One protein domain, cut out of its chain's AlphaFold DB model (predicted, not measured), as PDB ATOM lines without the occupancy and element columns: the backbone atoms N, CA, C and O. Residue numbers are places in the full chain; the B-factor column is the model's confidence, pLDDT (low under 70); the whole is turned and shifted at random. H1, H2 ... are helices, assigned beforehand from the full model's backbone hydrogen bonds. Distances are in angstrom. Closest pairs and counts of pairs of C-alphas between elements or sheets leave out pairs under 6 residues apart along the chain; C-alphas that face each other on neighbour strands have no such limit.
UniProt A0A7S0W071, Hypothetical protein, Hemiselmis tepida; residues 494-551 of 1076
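This is residues 494 to 551 of the 1076 residues of the protein "Hypothetical protein" of Hemiselmis tepida (UniProt A0A7S0W071). A long single helix, H1, makes a rod, and the chain turns at one end of it and folds back as a short helix, H2, giving a hook with a long bare shaft. The printed part has 58 residues with two named helices, H1 then H2, and no named strand; the class is all helix. It is extended, with a radius of gyration of the C-alphas of 18.4 A, and spans 60 by 22 by 8 A.

Start with H1, residues 495 to 530; its residues 495 to 521 stand free. A short link of 8 residues leads to H2, residues 539 to 548. H1 and H2 are apart, with no C-alpha of the one within 8 A of the other. In both helices every O i to N i+4 pair is within hydrogen-bond range.

Find C-alpha 495 at (-34.501, 26.667, 13.678); from there H1 runs 51.8 A to C-alpha 530 at (-32.749, 43.643, -35.191). H2 runs 14.4 A to C-alpha 548 at (-46.359, 37.337, -24.951).

The two C-alphas farthest apart, those of Thr 494 and Gly 535, are 59.7 A apart. The printed part has no cut. Look for pLDDT under 70 at residues 523 to 524, 526 to 546 and 549.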
ATOM      1  N   THR A 494     -36.587  30.803  15.343       92.19
ATOM      2  CA  THR A 494     -36.328  29.398  15.691       92.19
ATOM      3  C   THR A 494     -35.758  28.619  14.500       92.19
ATOM      4  O   THR A 494     -35.858  29.052  13.355       92.19
ATOM      5  N   LEU A 495     -35.152  27.449  14.741       85.25
ATOM      6  CA  LEU A 495     -34.501  26.667  13.678       85.25
ATOM      7  C   LEU A 495     -35.457  26.260  12.544       85.25
ATOM      8  O   LEU A 495     -35.062  26.264  11.381       85.25
ATOM      9  N   GLU A 496     -36.713  25.971  12.876       88.69
ATOM     10  CA  GLU A 496     -37.753  25.604  11.909       88.69
ATOM     11  C   GLU A 496     -38.159  26.821  11.054       88.69
ATOM     12  O   GLU A 496     -38.140  26.742   9.825       88.69
ATOM     13  N   GLU A 497     -38.389  27.984  11.679       91.38
ATOM     14  CA  GLU A 497     -38.650  29.251  10.975       91.38
ATOM     15  C   GLU A 497     -37.463  29.689  10.100       91.38
ATOM     16  O   GLU A 497     -37.661  30.232   9.013       91.38
ATOM     17  N   MET A 498     -36.223  29.454  10.544       93.69
ATOM     18  CA  MET A 498     -35.022  29.745   9.755       93.69
ATOM     19  C   MET A 498     -34.959  28.887   8.492       93.69
ATOM     20  O   MET A 498     -34.701  29.418   7.412       93.69
ATOM     21  N   GLN A 499     -35.232  27.585   8.601       89.94
ATOM     22  CA  GLN A 499     -35.225  26.670   7.457       89.94
ATOM     23  C   GLN A 499     -36.368  26.963   6.476       89.94
ATOM     24  O   GLN A 499     -36.125  27.042   5.271       89.94
ATOM     25  N   GLU A 500     -37.589  27.206   6.967       91.50
ATOM     26  CA  GLU A 500     -38.723  27.599   6.119       91.50
ATOM     27  C   GLU A 500     -38.449  28.923   5.386       91.50
ATOM     28  O   GLU A 500     -38.722  29.057   4.190       91.50
ATOM     29  N   ARG A 501     -37.837  29.896   6.073       90.06
ATOM     30  CA  ARG A 501     -37.533  31.210   5.500       90.06
ATOM     31  C   ARG A 501     -36.373  31.195   4.513       90.06
ATOM     32  O   ARG A 501     -36.473  31.866   3.490       90.06
ATOM     33  N   ILE A 502     -35.315  30.423   4.765       90.81
ATOM     34  CA  ILE A 502     -34.227  30.221   3.795       90.81
ATOM     35  C   ILE A 502     -34.778  29.546   2.540       90.81
ATOM     36  O   ILE A 502     -34.574  30.064   1.445       90.81
ATOM     37  N   LYS A 503     -35.569  28.476   2.694       92.31
ATOM     38  CA  LYS A 503     -36.229  27.802   1.568       92.31
ATOM     39  C   LYS A 503     -37.094  28.770   0.756       92.31
ATOM     40  O   LYS A 503     -37.007  28.790  -0.468       92.31
ATOM     41  N   LYS A 504     -37.882  29.624   1.421       93.12
ATOM     42  CA  LYS A 504     -38.681  30.657   0.748       93.12
ATOM     43  C   LYS A 504     -37.818  31.703   0.029       93.12
ATOM     44  O   LYS A 504     -38.166  32.124  -1.070       93.12
ATOM     45  N   GLU A 505     -36.701  32.134   0.615       90.50
ATOM     46  CA  GLU A 505     -35.771  33.075  -0.026       90.50
ATOM     47  C   GLU A 505     -35.046  32.452  -1.236       90.50
ATOM     48  O   GLU A 505     -34.739  33.162  -2.196       90.50
ATOM     49  N   GLU A 506     -34.822  31.136  -1.235       90.12
ATOM     50  CA  GLU A 506     -34.319  30.377  -2.386       90.12
ATOM     51  C   GLU A 506     -35.386  30.195  -3.476       90.12
ATOM     52  O   GLU A 506     -35.092  30.430  -4.648       90.12
ATOM     53  N   GLU A 507     -36.635  29.885  -3.112       91.94
ATOM     54  CA  GLU A 507     -37.778  29.854  -4.038       91.94
ATOM     55  C   GLU A 507     -38.007  31.236  -4.689       91.94
ATOM     56  O   GLU A 507     -38.115  31.342  -5.912       91.94
ATOM     57  N   GLU A 508     -37.982  32.325  -3.909       88.00
ATOM     58  CA  GLU A 508     -38.058  33.693  -4.437       88.00
ATOM     59  C   GLU A 508     -36.855  34.061  -5.320       88.00
ATOM     60  O   GLU A 508     -37.021  34.792  -6.302       88.00
ATOM     61  N   ARG A 509     -35.644  33.577  -5.008       86.25
ATOM     62  CA  ARG A 509     -34.462  33.782  -5.860       86.25
ATOM     63  C   ARG A 509     -34.612  33.044  -7.187       86.25
ATOM     64  O   ARG A 509     -34.378  33.660  -8.223       86.25
ATOM     65  N   ALA A 510     -35.044  31.785  -7.166       87.56
ATOM     66  CA  ALA A 510     -35.262  30.984  -8.368       87.56
ATOM     67  C   ALA A 510     -36.314  31.617  -9.295       87.56
ATOM     68  O   ALA A 510     -36.104  31.681 -10.503       87.56
ATOM     69  N   VAL A 511     -37.402  32.169  -8.741       90.25
ATOM     70  CA  VAL A 511     -38.412  32.914  -9.518       90.25
ATOM     71  C   VAL A 511     -37.822  34.180 -10.156       90.25
ATOM     72  O   VAL A 511     -38.083  34.450 -11.328       90.25
ATOM     73  N   ARG A 512     -36.995  34.947  -9.432       82.06
ATOM     74  CA  ARG A 512     -36.336  36.148  -9.987       82.06
ATOM     75  C   ARG A 512     -35.296  35.801 -11.052       82.06
ATOM     76  O   ARG A 512     -35.220  36.492 -12.061       82.06
ATOM     77  N   GLU A 513     -34.527  34.734 -10.858       83.88
ATOM     78  CA  GLU A 513     -33.532  34.269 -11.827       83.88
ATOM     79  C   GLU A 513     -34.187  33.683 -13.087       83.88
ATOM     80  O   GLU A 513     -33.711  33.932 -14.195       83.88
ATOM     81  N   ALA A 514     -35.317  32.982 -12.955       86.00
ATOM     82  CA  ALA A 514     -36.136  32.572 -14.094       86.00
ATOM     83  C   ALA A 514     -36.642  33.794 -14.881       86.00
ATOM     84  O   ALA A 514     -36.418  33.871 -16.089       86.00
ATOM     85  N   ALA A 515     -37.224  34.784 -14.193       82.12
ATOM     86  CA  ALA A 515     -37.713  36.014 -14.813       82.12
ATOM     87  C   ALA A 515     -36.591  36.827 -15.488       82.12
ATOM     88  O   ALA A 515     -36.768  37.293 -16.609       82.12
ATOM     89  N   GLU A 516     -35.414  36.965 -14.867       76.31
ATOM     90  CA  GLU A 516     -34.256  37.611 -15.502       76.31
ATOM     91  C   GLU A 516     -33.763  36.844 -16.735       76.31
ATOM     92  O   GLU A 516     -33.412  37.465 -17.739       76.31
ATOM     93  N   ASN A 517     -33.732  35.510 -16.695       81.44
ATOM     94  CA  ASN A 517     -33.314  34.706 -17.841       81.44
ATOM     95  C   ASN A 517     -34.326  34.763 -18.994       81.44
ATOM     96  O   ASN A 517     -33.908  34.825 -20.151       81.44
ATOM     97  N   GLU A 518     -35.624  34.832 -18.698       85.81
ATOM     98  CA  GLU A 518     -36.685  35.083 -19.677       85.81
ATOM     99  C   GLU A 518     -36.564  36.488 -20.289       85.81
ATOM    100  O   GLU A 518     -36.546  36.630 -21.513       85.81
ATOM    101  N   LEU A 519     -36.320  37.523 -19.477       76.69
ATOM    102  CA  LEU A 519     -36.059  38.887 -19.954       76.69
ATOM    103  C   LEU A 519     -34.796  38.955 -20.836       76.69
ATOM    104  O   LEU A 519     -34.806  39.591 -21.890       76.69
ATOM    105  N   ARG A 520     -33.725  38.230 -20.476       72.00
ATOM    106  CA  ARG A 520     -32.501  38.069 -21.293       72.00
ATOM    107  C   ARG A 520     -32.716  37.205 -22.543       72.00
ATOM    108  O   ARG A 520     -31.910  37.285 -23.474       72.00
ATOM    109  N   ALA A 521     -33.746  36.359 -22.582       79.75
ATOM    110  CA  ALA A 521     -34.136  35.600 -23.770       79.75
ATOM    111  C   ALA A 521     -34.961  36.474 -24.725       79.75
ATOM    112  O   ALA A 521     -34.645  36.529 -25.911       79.75
ATOM    113  N   LEU A 522     -35.931  37.239 -24.213       74.75
ATOM    114  CA  LEU A 522     -36.687  38.242 -24.970       74.75
ATOM    115  C   LEU A 522     -35.767  39.330 -25.539       74.75
ATOM    116  O   LEU A 522     -35.834  39.627 -26.729       74.75
ATOM    117  N   PHE A 523     -34.834  39.862 -24.745       64.44
ATOM    118  CA  PHE A 523     -33.867  40.851 -25.230       64.44
ATOM    119  C   PHE A 523     -32.959  40.276 -26.331       64.44
ATOM    120  O   PHE A 523     -32.648  40.971 -27.296       64.44
ATOM    121  N   ARG A 524     -32.608  38.981 -26.262       69.06
ATOM    122  CA  ARG A 524     -31.920  38.283 -27.362       69.06
ATOM    123  C   ARG A 524     -32.820  38.053 -28.583       69.06
ATOM    124  O   ARG A 524     -32.353  38.345 -29.677       69.06
ATOM    125  N   LYS A 525     -34.102  37.669 -28.438       71.62
ATOM    126  CA  LYS A 525     -35.070  37.638 -29.565       71.62
ATOM    127  C   LYS A 525     -35.103  38.993 -30.290       71.62
ATOM    128  O   LYS A 525     -35.067  39.031 -31.517       71.62
ATOM    129  N   VAL A 526     -35.165  40.098 -29.538       66.62
ATOM    130  CA  VAL A 526     -35.209  41.471 -30.077       66.62
ATOM    131  C   VAL A 526     -33.898  41.843 -30.774       66.62
ATOM    132  O   VAL A 526     -33.938  42.373 -31.883       66.62
ATOM    133  N   LEU A 527     -32.742  41.544 -30.172       62.44
ATOM    134  CA  LEU A 527     -31.436  41.813 -30.783       62.44
ATOM    135  C   LEU A 527     -31.192  40.970 -32.039       62.44
ATOM    136  O   LEU A 527     -30.767  41.529 -33.046       62.44
ATOM    137  N   ASP A 528     -31.491  39.668 -32.032       67.44
ATOM    138  CA  ASP A 528     -31.317  38.825 -33.219       67.44
ATOM    139  C   ASP A 528     -32.348  39.162 -34.321       67.44
ATOM    140  O   ASP A 528     -31.965  39.158 -35.488       67.44
ATOM    141  N   LYS A 529     -33.597  39.575 -34.005       61.88
ATOM    142  CA  LYS A 529     -34.507  40.187 -35.007       61.88
ATOM    143  C   LYS A 529     -33.924  41.495 -35.570       61.88
ATOM    144  O   LYS A 529     -33.894  41.671 -36.783       61.88
ATOM    145  N   LYS A 530     -33.380  42.387 -34.732       54.22
ATOM    146  CA  LYS A 530     -32.749  43.643 -35.191       54.22
ATOM    147  C   LYS A 530     -31.492  43.403 -36.048       54.22
ATOM    148  O   LYS A 530     -31.238  44.154 -36.983       54.22
ATOM    149  N   MET A 531     -30.741  42.336 -35.769       47.25
ATOM    150  CA  MET A 531     -29.577  41.883 -36.549       47.25
ATOM    151  C   MET A 531     -29.947  41.172 -37.866       47.25
ATOM    152  O   MET A 531     -29.054  40.868 -38.655       47.25
ATOM    153  N   LEU A 532     -31.229  40.878 -38.121       52.16
ATOM    154  CA  LEU A 532     -31.676  40.231 -39.361       52.16
ATOM    155  C   LEU A 532     -31.931  41.205 -40.521       52.16
ATOM    156  O   LEU A 532     -32.026  40.746 -41.656       52.16
ATOM    157  N   GLY A 533     -31.966  42.517 -40.262       49.31
ATOM    158  CA  GLY A 533     -32.092  43.553 -41.293       49.31
ATOM    159  C   GLY A 533     -33.526  43.947 -41.663       49.31
ATOM    160  O   GLY A 533     -33.700  44.816 -42.515       49.31
ATOM    161  N   ASP A 534     -34.541  43.373 -41.010       48.12
ATOM    162  CA  ASP A 534     -35.943  43.778 -41.167       48.12
ATOM    163  C   ASP A 534     -36.145  45.202 -40.611       48.12
ATOM    164  O   ASP A 534     -36.353  45.407 -39.414       48.12
ATOM    165  N   GLY A 535     -36.034  46.205 -41.490       51.16
ATOM    166  CA  GLY A 535     -36.042  47.627 -41.122       51.16
ATOM    167  C   GLY A 535     -37.364  48.138 -40.536       51.16
ATOM    168  O   GLY A 535     -37.362  49.127 -39.804       51.16
ATOM    169  N   ASP A 536     -38.472  47.443 -40.801       52.16
ATOM    170  CA  ASP A 536     -39.795  47.766 -40.273       52.16
ATOM    171  C   ASP A 536     -40.098  46.961 -38.996       52.16
ATOM    172  O   ASP A 536     -40.808  45.950 -39.006       52.16
ATOM    173  N   LEU A 537     -39.625  47.471 -37.853       50.06
ATOM    174  CA  LEU A 537     -40.158  47.123 -36.526       50.06
ATOM    175  C   LEU A 537     -41.587  47.678 -36.381       50.06
ATOM    176  O   LEU A 537     -41.835  48.641 -35.656       50.06
ATOM    177  N   THR A 538     -42.527  47.086 -37.121       59.56
ATOM    178  CA  THR A 538     -43.934  47.500 -37.128       59.56
ATOM    179  C   THR A 538     -44.572  47.379 -35.745       59.56
ATOM    180  O   THR A 538     -44.212  46.521 -34.936       59.56
ATOM    181  N   GLU A 539     -45.592  48.207 -35.512       55.53
ATOM    182  CA  GLU A 539     -46.444  48.222 -34.315       55.53
ATOM    183  C   GLU A 539     -46.910  46.808 -33.908       55.53
ATOM    184  O   GLU A 539     -46.907  46.462 -32.727       55.53
ATOM    185  N   ASN A 540     -47.167  45.938 -34.892       61.44
ATOM    186  CA  ASN A 540     -47.519  44.529 -34.703       61.44
ATOM    187  C   ASN A 540     -46.497  43.719 -33.886       61.44
ATOM    188  O   ASN A 540     -46.914  42.830 -33.153       61.44
ATOM    189  N   PHE A 541     -45.188  43.995 -33.963       66.25
ATOM    190  CA  PHE A 541     -44.200  43.264 -33.156       66.25
ATOM    191  C   PHE A 541     -44.187  43.722 -31.691       66.25
ATOM    192  O   PHE A 541     -43.972  42.912 -30.789       66.25
ATOM    193  N   LEU A 542     -44.474  45.000 -31.430       58.88
ATOM    194  CA  LEU A 542     -44.670  45.491 -30.064       58.88
ATOM    195  C   LEU A 542     -45.986  44.966 -29.474       58.88
ATOM    196  O   LEU A 542     -46.021  44.634 -28.292       58.88
ATOM    197  N   LEU A 543     -47.026  44.804 -30.298       66.12
ATOM    198  CA  LEU A 543     -48.274  44.129 -29.926       66.12
ATOM    199  C   LEU A 543     -48.077  42.614 -29.700       66.12
ATOM    200  O   LEU A 543     -48.631  42.075 -28.747       66.12
ATOM    201  N   GLU A 544     -47.249  41.936 -30.507       69.31
ATOM    202  CA  GLU A 544     -46.840  40.531 -30.311       69.31
ATOM    203  C   GLU A 544     -46.094  40.363 -28.975       69.31
ATOM    204  O   GLU A 544     -46.452  39.500 -28.176       69.31
ATOM    205  N   CYS A 545     -45.128  41.240 -28.675       63.91
ATOM    206  CA  CYS A 545     -44.406  41.231 -27.398       63.91
ATOM    207  C   CYS A 545     -45.304  41.588 -26.201       63.91
ATOM    208  O   CYS A 545     -45.165  40.987 -25.140       63.91
ATOM    209  N   ALA A 546     -46.232  42.541 -26.350       67.38
ATOM    210  CA  ALA A 546     -47.221  42.849 -25.316       67.38
ATOM    211  C   ALA A 546     -48.144  41.647 -25.054       67.38
ATOM    212  O   ALA A 546     -48.432  41.344 -23.899       67.38
ATOM    213  N   GLY A 547     -48.524  40.914 -26.106       74.25
ATOM    214  CA  GLY A 547     -49.268  39.657 -26.023       74.25
ATOM    215  C   GLY A 547     -48.500  38.536 -25.315       74.25
ATOM    216  O   GLY A 547     -49.051  37.933 -24.397       74.25
ATOM    217  N   GLU A 548     -47.228  38.294 -25.671       73.06
ATOM    218  CA  GLU A 548     -46.359  37.337 -24.951       73.06
ATOM    219  C   GLU A 548     -46.198  37.712 -23.461       73.06
ATOM    220  O   GLU A 548     -46.075  36.826 -22.619       73.06
ATOM    221  N   LEU A 549     -46.247  39.008 -23.120       64.31
ATOM    222  CA  LEU A 549     -46.132  39.529 -21.749       64.31
ATOM    223  C   LEU A 549     -47.476  39.711 -21.009       64.31
ATOM    224  O   LEU A 549     -47.477  40.153 -19.860       64.31
ATOM    225  N   GLY A 550     -48.619  39.401 -21.634       73.94
ATOM    226  CA  GLY A 550     -49.949  39.547 -21.023       73.94
ATOM    227  C   GLY A 550     -50.406  40.994 -20.768       73.94
ATOM    228  O   GLY A 550     -51.225  41.231 -19.882       73.94
ATOM    229  N   ILE A 551     -49.875  41.965 -21.517       71.62
ATOM    230  CA  ILE A 551     -50.171  43.399 -21.381       71.62
ATOM    231  C   ILE A 551     -51.254  43.797 -22.395       71.62
ATOM    232  O   ILE A 551     -51.060  43.644 -23.602       71.62
TER     233      ILE A 551